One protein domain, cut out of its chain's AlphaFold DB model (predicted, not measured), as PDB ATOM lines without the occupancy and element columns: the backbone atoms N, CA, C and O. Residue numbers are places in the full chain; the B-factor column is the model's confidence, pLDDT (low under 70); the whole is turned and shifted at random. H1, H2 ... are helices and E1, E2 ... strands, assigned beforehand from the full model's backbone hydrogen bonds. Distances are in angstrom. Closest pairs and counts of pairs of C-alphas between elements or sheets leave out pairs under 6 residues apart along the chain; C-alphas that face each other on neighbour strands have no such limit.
ATOM      1  N   ILE A 138      29.925 -55.702  39.649       68.50
ATOM      2  CA  ILE A 138      31.123 -56.352  40.213       68.50
ATOM      3  C   ILE A 138      32.416 -55.721  39.709       68.50
ATOM      4  O   ILE A 138      32.758 -55.797  38.531       68.50
ATOM      5  N   ARG A 139      33.180 -55.111  40.622       78.56
ATOM      6  CA  ARG A 139      34.532 -54.617  40.336       78.56
ATOM      7  C   ARG A 139      35.549 -55.728  40.548       78.56
ATOM      8  O   ARG A 139      35.475 -56.474  41.521       78.56
ATOM      9  N   PHE A 140      36.516 -55.816  39.642       79.12
ATOM     10  CA  PHE A 140      37.614 -56.777  39.710       79.12
ATOM     11  C   PHE A 140      38.939 -56.046  39.765       79.12
ATOM     12  O   PHE A 140      39.143 -55.056  39.062       79.12
ATOM     13  N   CYS A 141      39.864 -56.566  40.564       82.12
ATOM     14  CA  CYS A 141      41.199 -55.999  40.658       82.12
ATOM     15  C   CYS A 141      41.935 -56.152  39.325       82.12
ATOM     16  O   CYS A 141      42.125 -57.268  38.844       82.12
ATOM     17  N   SER A 142      42.422 -55.049  38.765       83.00
ATOM     18  CA  SER A 142      43.191 -55.015  37.521       83.00
ATOM     19  C   SER A 142      44.531 -55.755  37.625       83.00
ATOM     20  O   SER A 142      45.042 -56.220  36.614       83.00
ATOM     21  N   GLU A 143      45.082 -55.910  38.835       84.44
ATOM     22  CA  GLU A 143      46.327 -56.655  39.073       84.44
ATOM     23  C   GLU A 143      46.088 -58.157  39.316       84.44
ATOM     24  O   GLU A 143      46.742 -58.995  38.697       84.44
ATOM     25  N   CYS A 144      45.191 -58.533  40.239       74.69
ATOM     26  CA  CYS A 144      45.030 -59.940  40.644       74.69
ATOM     27  C   CYS A 144      43.803 -60.645  40.048       74.69
ATOM     28  O   CYS A 144      43.788 -61.874  40.000       74.69
ATOM     29  N   GLY A 145      42.813 -59.899  39.554       73.88
ATOM     30  CA  GLY A 145      41.578 -60.432  38.974       73.88
ATOM     31  C   GLY A 145      40.544 -60.937  39.984       73.88
ATOM     32  O   GLY A 145      39.549 -61.519  39.566       73.88
ATOM     33  N   GLU A 146      40.763 -60.741  41.287       78.12
ATOM     34  CA  GLU A 146      39.790 -61.105  42.327       78.12
ATOM     35  C   GLU A 146      38.638 -60.079  42.390       78.12
ATOM     36  O   GLU A 146      38.883 -58.888  42.145       78.12
ATOM     37  N   PRO A 147      37.401 -60.507  42.717       78.50
ATOM     38  CA  PRO A 147      36.275 -59.601  42.937       78.50
ATOM     39  C   PRO A 147      36.525 -58.693  44.150       78.50
ATOM     40  O   PRO A 147      37.185 -59.089  45.113       78.50
ATOM     41  N   MET A 148      35.997 -57.472  44.098       81.56
ATOM     42  CA  MET A 148      36.266 -56.413  45.070       81.56
ATOM     43  C   MET A 148      34.977 -55.827  45.635       81.56
ATOM     44  O   MET A 148      34.154 -55.310  44.889       81.56
ATOM     45  N   GLU A 149      34.857 -55.831  46.961       87.00
ATOM     46  CA  GLU A 149      33.849 -55.048  47.695       87.00
ATOM     47  C   GLU A 149      34.395 -53.664  48.083       87.00
ATOM     48  O   GLU A 149      33.642 -52.722  48.312       87.00
ATOM     49  N   GLU A 150      35.720 -53.515  48.116       93.00
ATOM     50  CA  GLU A 150      36.412 -52.258  48.381       93.00
ATOM     51  C   GLU A 150      37.769 -52.200  47.678       93.00
ATOM     52  O   GLU A 150      38.334 -53.229  47.292       93.00
ATOM     53  N   GLY A 151      38.287 -50.989  47.495       94.88
ATOM     54  CA  GLY A 151      39.629 -50.767  46.977       94.88
ATOM     55  C   GLY A 151      39.808 -49.422  46.289       94.88
ATOM     56  O   GLY A 151      39.005 -48.500  46.418       94.88
ATOM     57  N   TYR A 152      40.898 -49.326  45.541       95.25
ATOM     58  CA  TYR A 152      41.283 -48.148  44.780       95.25
ATOM     59  C   TYR A 152      40.570 -48.112  43.429       95.25
ATOM     60  O   TYR A 152      40.622 -49.084  42.679       95.25
ATOM     61  N   LEU A 153      39.949 -46.978  43.125       93.00
ATOM     62  CA  LEU A 153      39.402 -46.569  41.834       93.00
ATOM     63  C   LEU A 153      40.363 -45.549  41.218       93.00
ATOM     64  O   LEU A 153      40.739 -44.598  41.902       93.00
ATOM     65  N   LEU A 154      40.738 -45.721  39.950       91.06
ATOM     66  CA  LEU A 154      41.536 -44.747  39.199       91.06
ATOM     67  C   LEU A 154      40.793 -44.291  37.933       91.06
ATOM     68  O   LEU A 154      40.148 -45.096  37.257       91.06
ATOM     69  N   TYR A 155      40.919 -43.000  37.608       86.00
ATOM     70  CA  TYR A 155      40.424 -42.354  36.381       86.00
ATOM     71  C   TYR A 155      38.960 -42.637  36.016       86.00
ATOM     72  O   TYR A 155      38.614 -42.817  34.854       86.00
ATOM     73  N   GLY A 156      38.071 -42.685  37.004       82.25
ATOM     74  CA  GLY A 156      36.645 -42.918  36.767       82.25
ATOM     75  C   GLY A 156      36.320 -44.355  36.356       82.25
ATOM     76  O   GLY A 156      35.234 -44.604  35.841       82.25
ATOM     77  N   GLY A 157      37.231 -45.299  36.609       83.62
ATOM     78  CA  GLY A 157      37.008 -46.726  36.384       83.62
ATOM     79  C   GLY A 157      37.907 -47.367  35.336       83.62
ATOM     80  O   GLY A 157      37.691 -48.530  35.004       83.62
ATOM     81  N   ASP A 158      38.931 -46.668  34.843       81.69
ATOM     82  CA  ASP A 158      39.903 -47.272  33.923       81.69
ATOM     83  C   ASP A 158      40.722 -48.383  34.602       81.69
ATOM     84  O   ASP A 158      41.235 -49.286  33.937       81.69
ATOM     85  N   SER A 159      40.898 -48.326  35.928       86.19
ATOM     86  CA  SER A 159      41.605 -49.353  36.702       86.19
ATOM     87  C   SER A 159      41.114 -49.439  38.146       86.19
ATOM     88  O   SER A 159      40.715 -48.437  38.744       86.19
ATOM     89  N   TYR A 160      41.197 -50.646  38.712       89.25
ATOM     90  CA  TYR A 160      40.775 -50.969  40.074       89.25
ATOM     91  C   TYR A 160      41.849 -51.787  40.797       89.25
ATOM     92  O   TYR A 160      42.393 -52.727  40.222       89.25
ATOM     93  N   TYR A 161      42.141 -51.500  42.067       92.94
ATOM     94  CA  TYR A 161      43.092 -52.300  42.853       92.94
ATOM     95  C   TYR A 161      42.546 -52.641  44.236       92.94
ATOM     96  O   TYR A 161      42.153 -51.757  44.988       92.94
ATOM     97  N   CYS A 162      42.562 -53.923  44.602       93.62
ATOM     98  CA  CYS A 162      41.981 -54.396  45.865       93.62
ATOM     99  C   CYS A 162      42.809 -54.060  47.113       93.62
ATOM    100  O   CYS A 162      42.315 -54.188  48.228       93.62
ATOM    101  N   SER A 163      44.079 -53.679  46.954       95.81
ATOM    102  CA  SER A 163      44.985 -53.415  48.072       95.81
ATOM    103  C   SER A 163      46.191 -52.577  47.657       95.81
ATOM    104  O   SER A 163      46.519 -52.495  46.471       95.81
ATOM    105  N   ASP A 164      46.898 -52.029  48.649       97.06
ATOM    106  CA  ASP A 164      48.197 -51.363  48.488       97.06
ATOM    107  C   ASP A 164      49.191 -52.248  47.734       97.06
ATOM    108  O   ASP A 164      49.885 -51.780  46.839       97.06
ATOM    109  N   ASP A 165      49.226 -53.546  48.045       96.94
ATOM    110  CA  ASP A 165      50.118 -54.500  47.382       96.94
ATOM    111  C   ASP A 165      49.812 -54.643  45.885       96.94
ATOM    112  O   ASP A 165      50.716 -54.904  45.090       96.94
ATOM    113  N   CYS A 166      48.544 -54.510  45.487       93.81
ATOM    114  CA  CYS A 166      48.147 -54.562  44.081       93.81
ATOM    115  C   CYS A 166      48.377 -53.223  43.374       93.81
ATOM    116  O   CYS A 166      48.900 -53.202  42.259       93.81
ATOM    117  N   LEU A 167      48.047 -52.115  44.041       96.38
ATOM    118  CA  LEU A 167      48.267 -50.763  43.538       96.38
ATOM    119  C   LEU A 167      49.761 -50.494  43.330       96.38
ATOM    120  O   LEU A 167      50.179 -50.080  42.248       96.38
ATOM    121  N   PHE A 168      50.589 -50.783  44.339       96.44
ATOM    122  CA  PHE A 168      51.991 -50.370  44.359       96.44
ATOM    123  C   PHE A 168      52.945 -51.229  43.524       96.44
ATOM    124  O   PHE A 168      54.145 -50.958  43.444       96.44
ATOM    125  N   LYS A 169      52.419 -52.257  42.855       93.62
ATOM    126  CA  LYS A 169      53.124 -52.930  41.758       93.62
ATOM    127  C   LYS A 169      53.082 -52.135  40.459       93.62
ATOM    128  O   LYS A 169      53.979 -52.297  39.636       93.62
ATOM    129  N   ASN A 170      52.042 -51.322  40.287       93.31
ATOM    130  CA  ASN A 170      51.758 -50.587  39.060       93.31
ATOM    131  C   ASN A 170      52.045 -49.090  39.210       93.31
ATOM    132  O   ASN A 170      52.448 -48.455  38.242       93.31
ATOM    133  N   HIS A 171      51.909 -48.558  40.426       94.25
ATOM    134  CA  HIS A 171      52.148 -47.154  40.740       94.25
ATOM    135  C   HIS A 171      53.055 -47.007  41.959       94.25
ATOM    136  O   HIS A 171      53.030 -47.816  42.875       94.25
ATOM    137  N   THR A 172      53.860 -45.960  42.035       96.75
ATOM    138  CA  THR A 172      54.564 -45.629  43.276       96.75
ATOM    139  C   THR A 172      53.629 -44.925  44.259       96.75
ATOM    140  O   THR A 172      52.563 -44.426  43.898       96.75
ATOM    141  N   LYS A 173      54.044 -44.831  45.529       95.56
ATOM    142  CA  LYS A 173      53.292 -44.066  46.533       95.56
ATOM    143  C   LYS A 173      53.120 -42.597  46.126       95.56
ATOM    144  O   LYS A 173      52.060 -42.031  46.366       95.56
ATOM    145  N   ASP A 174      54.136 -41.995  45.516       96.62
ATOM    146  CA  ASP A 174      54.079 -40.593  45.087       96.62
ATOM    147  C   ASP A 174      53.170 -40.418  43.869       96.62
ATOM    148  O   ASP A 174      52.376 -39.486  43.843       96.62
ATOM    149  N   GLU A 175      53.226 -41.349  42.912       96.38
ATOM    150  CA  GLU A 175      52.312 -41.362  41.763       96.38
ATOM    151  C   GLU A 175      50.858 -41.488  42.225       96.38
ATOM    152  O   GLU A 175      50.006 -40.732  41.769       96.38
ATOM    153  N   TRP A 176      50.573 -42.376  43.184       95.69
ATOM    154  CA  TRP A 176      49.243 -42.470  43.788       95.69
ATOM    155  C   TRP A 176      48.807 -41.157  44.438       95.69
ATOM    156  O   TRP A 176      47.704 -40.683  44.175       95.69
ATOM    157  N   ARG A 177      49.666 -40.544  45.262       95.25
ATOM    158  CA  ARG A 177      49.345 -39.268  45.919       95.25
ATOM    159  C   ARG A 177      49.084 -38.160  44.896       95.25
ATOM    160  O   ARG A 177      48.166 -37.377  45.106       95.25
ATOM    161  N   ALA A 178      49.846 -38.120  43.802       95.81
ATOM    162  CA  ALA A 178      49.658 -37.148  42.729       95.81
ATOM    163  C   ALA A 178      48.320 -37.359  42.013       95.81
ATOM    164  O   ALA A 178      47.531 -36.422  41.937       95.81
ATOM    165  N   MET A 179      48.014 -38.593  41.595       94.88
ATOM    166  CA  MET A 179      46.724 -38.919  40.977       94.88
ATOM    167  C   MET A 179      45.554 -38.584  41.905       94.88
ATOM    168  O   MET A 179      44.586 -37.957  41.482       94.88
ATOM    169  N   TYR A 180      45.649 -38.960  43.183       94.12
ATOM    170  CA  TYR A 180      44.605 -38.696  44.168       94.12
ATOM    171  C   TYR A 180      44.369 -37.193  44.367       94.12
ATOM    172  O   TYR A 180      43.221 -36.761  44.366       94.12
ATOM    173  N   ALA A 181      45.431 -36.387  44.442       94.19
ATOM    174  CA  ALA A 181      45.346 -34.930  44.554       94.19
ATOM    175  C   ALA A 181      45.048 -34.201  43.223       94.19
ATOM    176  O   ALA A 181      44.976 -32.977  43.209       94.19
ATOM    177  N   GLY A 182      44.859 -34.923  42.112       92.62
ATOM    178  CA  GLY A 182      44.499 -34.336  40.815       92.62
ATOM    179  C   GLY A 182      45.671 -33.763  40.006       92.62
ATOM    180  O   GLY A 182      45.440 -33.018  39.055       92.62
ATOM    181  N   TYR A 183      46.908 -34.113  40.356       94.12
ATOM    182  CA  TYR A 183      48.125 -33.724  39.635       94.12
ATOM    183  C   TYR A 183      48.520 -34.737  38.547       94.12
ATOM    184  O   TYR A 183      48.085 -35.895  38.560       94.12
ATOM    185  N   ASP A 184      49.384 -34.322  37.615       94.25
ATOM    186  CA  ASP A 184      49.933 -35.209  36.590       94.25
ATOM    187  C   ASP A 184      51.052 -36.075  37.188       94.25
ATOM    188  O   ASP A 184      52.194 -35.656  37.352       94.25
ATOM    189  N   TYR A 185      50.733 -37.333  37.494       93.56
ATOM    190  CA  TYR A 185      51.693 -38.304  38.029       93.56
ATOM    191  C   TYR A 185      52.867 -38.626  37.087       93.56
ATOM    192  O   TYR A 185      53.808 -39.304  37.502       93.56
ATOM    193  N   THR A 186      52.816 -38.184  35.826       94.50
ATOM    194  CA  THR A 186      53.912 -38.327  34.862       94.50
ATOM    195  C   THR A 186      54.827 -37.104  34.807       94.50
ATOM    196  O   THR A 186      55.926 -37.206  34.252       94.50
ATOM    197  N   ASP A 187      54.425 -35.980  35.412       97.44
ATOM    198  CA  ASP A 187      55.228 -34.764  35.507       97.44
ATOM    199  C   ASP A 187      56.146 -34.810  36.751       97.44
ATOM    200  O   ASP A 187      55.675 -34.884  37.890       97.44
ATOM    201  N   PRO A 188      57.482 -34.764  36.579       96.69
ATOM    202  CA  PRO A 188      58.417 -34.724  37.698       96.69
ATOM    203  C   PRO A 188      58.224 -33.540  38.657       96.69
ATOM    204  O   PRO A 188      58.535 -33.694  39.839       96.69
ATOM    205  N   GLU A 189      57.755 -32.381  38.177       96.75
ATOM    206  CA  GLU A 189      57.531 -31.200  39.024       96.75
ATOM    207  C   GLU A 189      56.348 -31.427  39.976       96.75
ATOM    208  O   GLU A 189      56.465 -31.175  41.179       96.75
ATOM    209  N   ASP A 190      55.260 -32.012  39.472       96.75
ATOM    210  CA  ASP A 190      54.089 -32.395  40.266       96.75
ATOM    211  C   ASP A 190      54.432 -33.490  41.290       96.75
ATOM    212  O   ASP A 190      54.029 -33.426  42.455       96.75
ATOM    213  N   LEU A 191      55.252 -34.475  40.907       97.06
ATOM    214  CA  LEU A 191      55.725 -35.503  41.840       97.06
ATOM    215  C   LEU A 191      56.597 -34.918  42.964       97.06
ATOM    216  O   LEU A 191      56.527 -35.382  44.105       97.06
ATOM    217  N   GLU A 192      57.439 -33.922  42.673       96.56
ATOM    218  CA  GLU A 192      58.253 -33.249  43.692       96.56
ATOM    219  C   GLU A 192      57.396 -32.388  44.628       96.56
ATOM    220  O   GLU A 192      57.615 -32.412  45.845       96.56
ATOM    221  N   LEU A 193      56.379 -31.711  44.089       95.00
ATOM    222  CA  LEU A 193      55.397 -30.965  44.871       95.00
ATOM    223  C   LEU A 193      54.700 -31.882  45.885       95.00
ATOM    224  O   LEU A 193      54.755 -31.637  47.092       95.00
ATOM    225  N   VAL A 194      54.121 -32.986  45.410       96.06
ATOM    226  CA  VAL A 194      53.338 -33.914  46.239       96.06
ATOM    227  C   VAL A 194      54.202 -34.649  47.269       96.06
ATOM    228  O   VAL A 194      53.752 -34.934  48.382       96.06
ATOM    229  N   ARG A 195      55.480 -34.912  46.966       95.88
ATOM    230  CA  ARG A 195      56.448 -35.422  47.955       95.88
ATOM    231  C   ARG A 195      56.640 -34.479  49.139       95.88
ATOM    232  O   ARG A 195      56.879 -34.959  50.247       95.88
ATOM    233  N   GLY A 196      56.571 -33.171  48.898       95.25
ATOM    234  CA  GLY A 196      56.705 -32.140  49.923       95.25
ATOM    235  C   GLY A 196      55.445 -31.916  50.760       95.25
ATOM    236  O   GLY A 196      55.553 -31.367  51.855       95.25
ATOM    237  N   MET A 197      54.280 -32.350  50.272       96.00
ATOM    238  CA  MET A 197      52.993 -32.165  50.942       96.00
ATOM    239  C   MET A 197      52.795 -33.138  52.111       96.00
ATOM    240  O   MET A 197      53.307 -34.265  52.099       96.00
ATOM    241  N   THR A 198      51.999 -32.740  53.103       96.38
ATOM    242  CA  THR A 198      51.492 -33.649  54.143       96.38
ATOM    243  C   THR A 198      50.318 -34.485  53.631       96.38
ATOM    244  O   THR A 198      49.764 -34.234  52.559       96.38
ATOM    245  N   ASP A 199      49.930 -35.518  54.380       92.69
ATOM    246  CA  ASP A 199      48.763 -36.330  54.026       92.69
ATOM    247  C   ASP A 199      47.461 -35.510  54.121       92.69
ATOM    248  O   ASP A 199      46.559 -35.700  53.307       92.69
ATOM    249  N   GLU A 200      47.377 -34.549  55.048       93.94
ATOM    250  CA  GLU A 200      46.238 -33.627  55.144       93.94
ATOM    251  C   GLU A 200      46.140 -32.687  53.939       93.94
ATOM    252  O   GLU A 200      45.040 -32.450  53.447       93.94
ATOM    253  N   GLU A 201      47.270 -32.166  53.452       93.75
ATOM    254  CA  GLU A 201      47.308 -31.310  52.261       93.75
ATOM    255  C   GLU A 201      46.889 -32.096  51.015       93.75
ATOM    256  O   GLU A 201      46.026 -31.650  50.265       93.75
ATOM    257  N   VAL A 202      47.423 -33.310  50.841       92.31
ATOM    258  CA  VAL A 202      47.037 -34.209  49.740       92.31
ATOM    259  C   VAL A 202      45.549 -34.561  49.805       92.31
ATOM    260  O   VAL A 202      44.873 -34.575  48.778       92.31
ATOM    261  N   SER A 203      45.009 -34.811  51.002       90.00
ATOM    262  CA  SER A 203      43.580 -35.087  51.183       90.00
ATOM    263  C   SER A 203      42.686 -33.881  50.919       90.00
ATOM    264  O   SER A 203      41.556 -34.072  50.471       90.00
ATOM    265  N   ALA A 204      43.152 -32.666  51.207       90.50
ATOM    266  CA  ALA A 204      42.400 -31.452  50.919       90.50
ATOM    267  C   ALA A 204      42.262 -31.239  49.405       90.50
ATOM    268  O   ALA A 204      41.143 -31.047  48.929       90.50
ATOM    269  N   GLU A 205      43.362 -31.365  48.658       89.00
ATOM    270  CA  GLU A 205      43.357 -31.262  47.190       89.00
ATOM    271  C   GLU A 205      42.542 -32.397  46.547       89.00
ATOM    272  O   GLU A 205      41.690 -32.167  45.692       89.00
ATOM    273  N   GLY A 206      42.713 -33.634  47.028       82.25
ATOM    274  CA  GLY A 206      42.017 -34.799  46.477       82.25
ATOM    275  C   GLY A 206      40.505 -34.821  46.704       82.25
ATOM    276  O   GLY A 206      39.811 -35.612  46.066       82.25
ATOM    277  N   SER A 207      39.965 -33.951  47.567       79.06
ATOM    278  CA  SER A 207      38.525 -33.883  47.847       79.06
ATOM    279  C   SER A 207      37.676 -33.559  46.610       79.06
ATOM    280  O   SER A 207      36.544 -34.030  46.506       79.06
ATOM    281  N   GLU A 208      38.235 -32.835  45.636       74.94
ATOM    282  CA  GLU A 208      37.569 -32.535  44.362       74.94
ATOM    283  C   GLU A 208      37.691 -33.680  43.342       74.94
ATOM    284  O   GLU A 208      36.882 -33.775  42.421       74.94
ATOM    285  N   ASN A 209      38.659 -34.586  43.522       78.81
ATOM    286  CA  ASN A 209      38.940 -35.686  42.597       78.81
ATOM    287  C   ASN A 209      38.359 -37.042  43.047       78.81
ATOM    288  O   ASN A 209      38.533 -38.058  42.368       78.81
ATOM    289  N   MET A 210      37.635 -37.064  44.173       74.94
ATOM    290  CA  MET A 210      37.114 -38.291  44.791       74.94
ATOM    291  C   MET A 210      36.147 -39.080  43.898       74.94
ATOM    292  O   MET A 210      35.927 -40.263  44.148       74.94
ATOM    293  N   GLU A 211      35.570 -38.455  42.870       75.44
ATOM    294  CA  GLU A 211      34.696 -39.134  41.906       75.44
ATOM    295  C   GLU A 211      35.472 -39.955  40.868       75.44
ATOM    296  O   GLU A 211      34.928 -40.913  40.321       75.44
ATOM    297  N   THR A 212      36.736 -39.612  40.595       85.69
ATOM    298  CA  THR A 212      37.530 -40.298  39.564       85.69
ATOM    299  C   THR A 212      38.655 -41.136  40.147       85.69
ATOM    300  O   THR A 212      38.935 -42.212  39.626       85.69
ATOM    301  N   THR A 213      39.299 -40.675  41.221       91.44
ATOM    302  CA  THR A 213      40.446 -41.362  41.813       91.44
ATOM    303  C   THR A 213      40.331 -41.352  43.327       91.44
ATOM    304  O   THR A 213      40.471 -40.311  43.966       91.44
ATOM    305  N   CYS A 214      40.052 -42.507  43.926       92.62
ATOM    306  CA  CYS A 214      39.833 -42.620  45.367       92.62
ATOM    307  C   CYS A 214      39.983 -44.058  45.865       92.62
ATOM    308  O   CYS A 214      40.030 -45.002  45.083       92.62
ATOM    309  N   TYR A 215      40.038 -44.225  47.184       92.31
ATOM    310  CA  TYR A 215      39.703 -45.498  47.816       92.31
ATOM    311  C   TYR A 215      38.214 -45.480  48.167       92.31
ATOM    312  O   TYR A 215      37.741 -44.514  48.771       92.31
ATOM    313  N   THR A 216      37.477 -46.523  47.799       90.69
ATOM    314  CA  THR A 216      36.029 -46.598  48.007       90.69
ATOM    315  C   THR A 216      35.571 -48.012  48.370       90.69
ATOM    316  O   THR A 216      36.290 -48.988  48.162       90.69
ATOM    317  N   GLN A 217      34.364 -48.103  48.928       89.62
ATOM    318  CA  GLN A 217      33.645 -49.348  49.188       89.62
ATOM    319  C   GLN A 217      32.382 -49.359  48.323       89.62
ATOM    320  O   GLN A 217      31.616 -48.391  48.334       89.62
ATOM    321  N   TRP A 218      32.159 -50.439  47.583       85.50
ATOM    322  CA  TRP A 218      30.972 -50.629  46.755       85.50
ATOM    323  C   TRP A 218      29.938 -51.435  47.545       85.50
ATOM    324  O   TRP A 218      30.248 -52.494  48.087       85.50
TER     325      TRP A 218
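Overview. This is residues 138 to 218 of the 222 residues of an uncharacterized protein of Spirochaetae bacterium HGW-Spirochaetae-8 (UniProt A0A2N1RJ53). A small antiparallel sheet of three strands stands at one end of the body and a cluster of three helices, H2, H3 and H4, at the other, with H2 between the sheet and the other two helices. The looped stretch of residues 138 to 149 lies at the sheet's end of the body, and the short helix H1 sits beside the sheet. The printed part has 81 residues with four named helices and three named strands, in the order E1, E2, H1, H2, H3, H4, E3; the sheet runs E2, E1, E3, and the class is mixed, helices and strands. The whole is compact, with a radius of gyration of the C-alphas of 12.4 A, and only just elongated, with spans of 35 by 23 by 18 A.

Arrangement. Before the first strand, residues 139 to 140 pair with residues 147 to 148, antiparallel. E1, residues 150 to 154, and E2, residues 159 to 161, form a hairpin, with N 152 and O 161 2.8 A apart, within hydrogen-bond range. H1, residues 164 to 167, only grazes the sheet; the closest C-alphas of E2 and H1 are those of Tyr 161 and Leu 167, 5.4 A apart. H2, residues 173 to 180, grazes the sheet with its residues 176 to 180. H3, residues 188 to 196, touches H2 about perpendicular, at 80 degrees, closest at the C-alphas of Ala 178 and Val 194, 6.0 A. H4, residues 199 to 206, touches H2 at a steep tilt of 36 degrees, only just steep, the same way, closest at the C-alphas of Tyr 180 and Gly 206, 5.2 A. H3 and H4 are close but not clearly touching, with the C-alphas of Val 194 and Val 202 7.2 A apart. E3, residues 214 to 217, is the antiparallel neighbour of E1, with N 153 and O 214 2.8 A apart and N 216 and O 151 2.9 A apart, both within hydrogen-bond range. Every O i to N i+4 pair is within hydrogen-bond range in H2, H3 and H4; H1 is too short for such a pair.

Along the chain. E1 begins at C-alpha 150, (36.412, -52.258, 48.381), and is 12.9 A long; E2 is 7.0 A and H1 5.0 A. H2 is 10.5 A, H3 12.6 A and H4 10.2 A, and H3 ends at C-alpha 196, (56.705, -32.140, 49.923). E3 is 9.9 A and ends at C-alpha 217, (33.645, -49.348, 49.188).

Size, cuts and confidence. The two C-alphas farthest apart, those of Ile 138 and Gly 196, are 36.5 A apart, while the first and last printed C-alphas, of Ile 138 and Trp 218, are 8.7 A apart. The printed part has no cut and no long link. The mean pLDDT of the printed part is 89.9, and residue 138 alone is under 70.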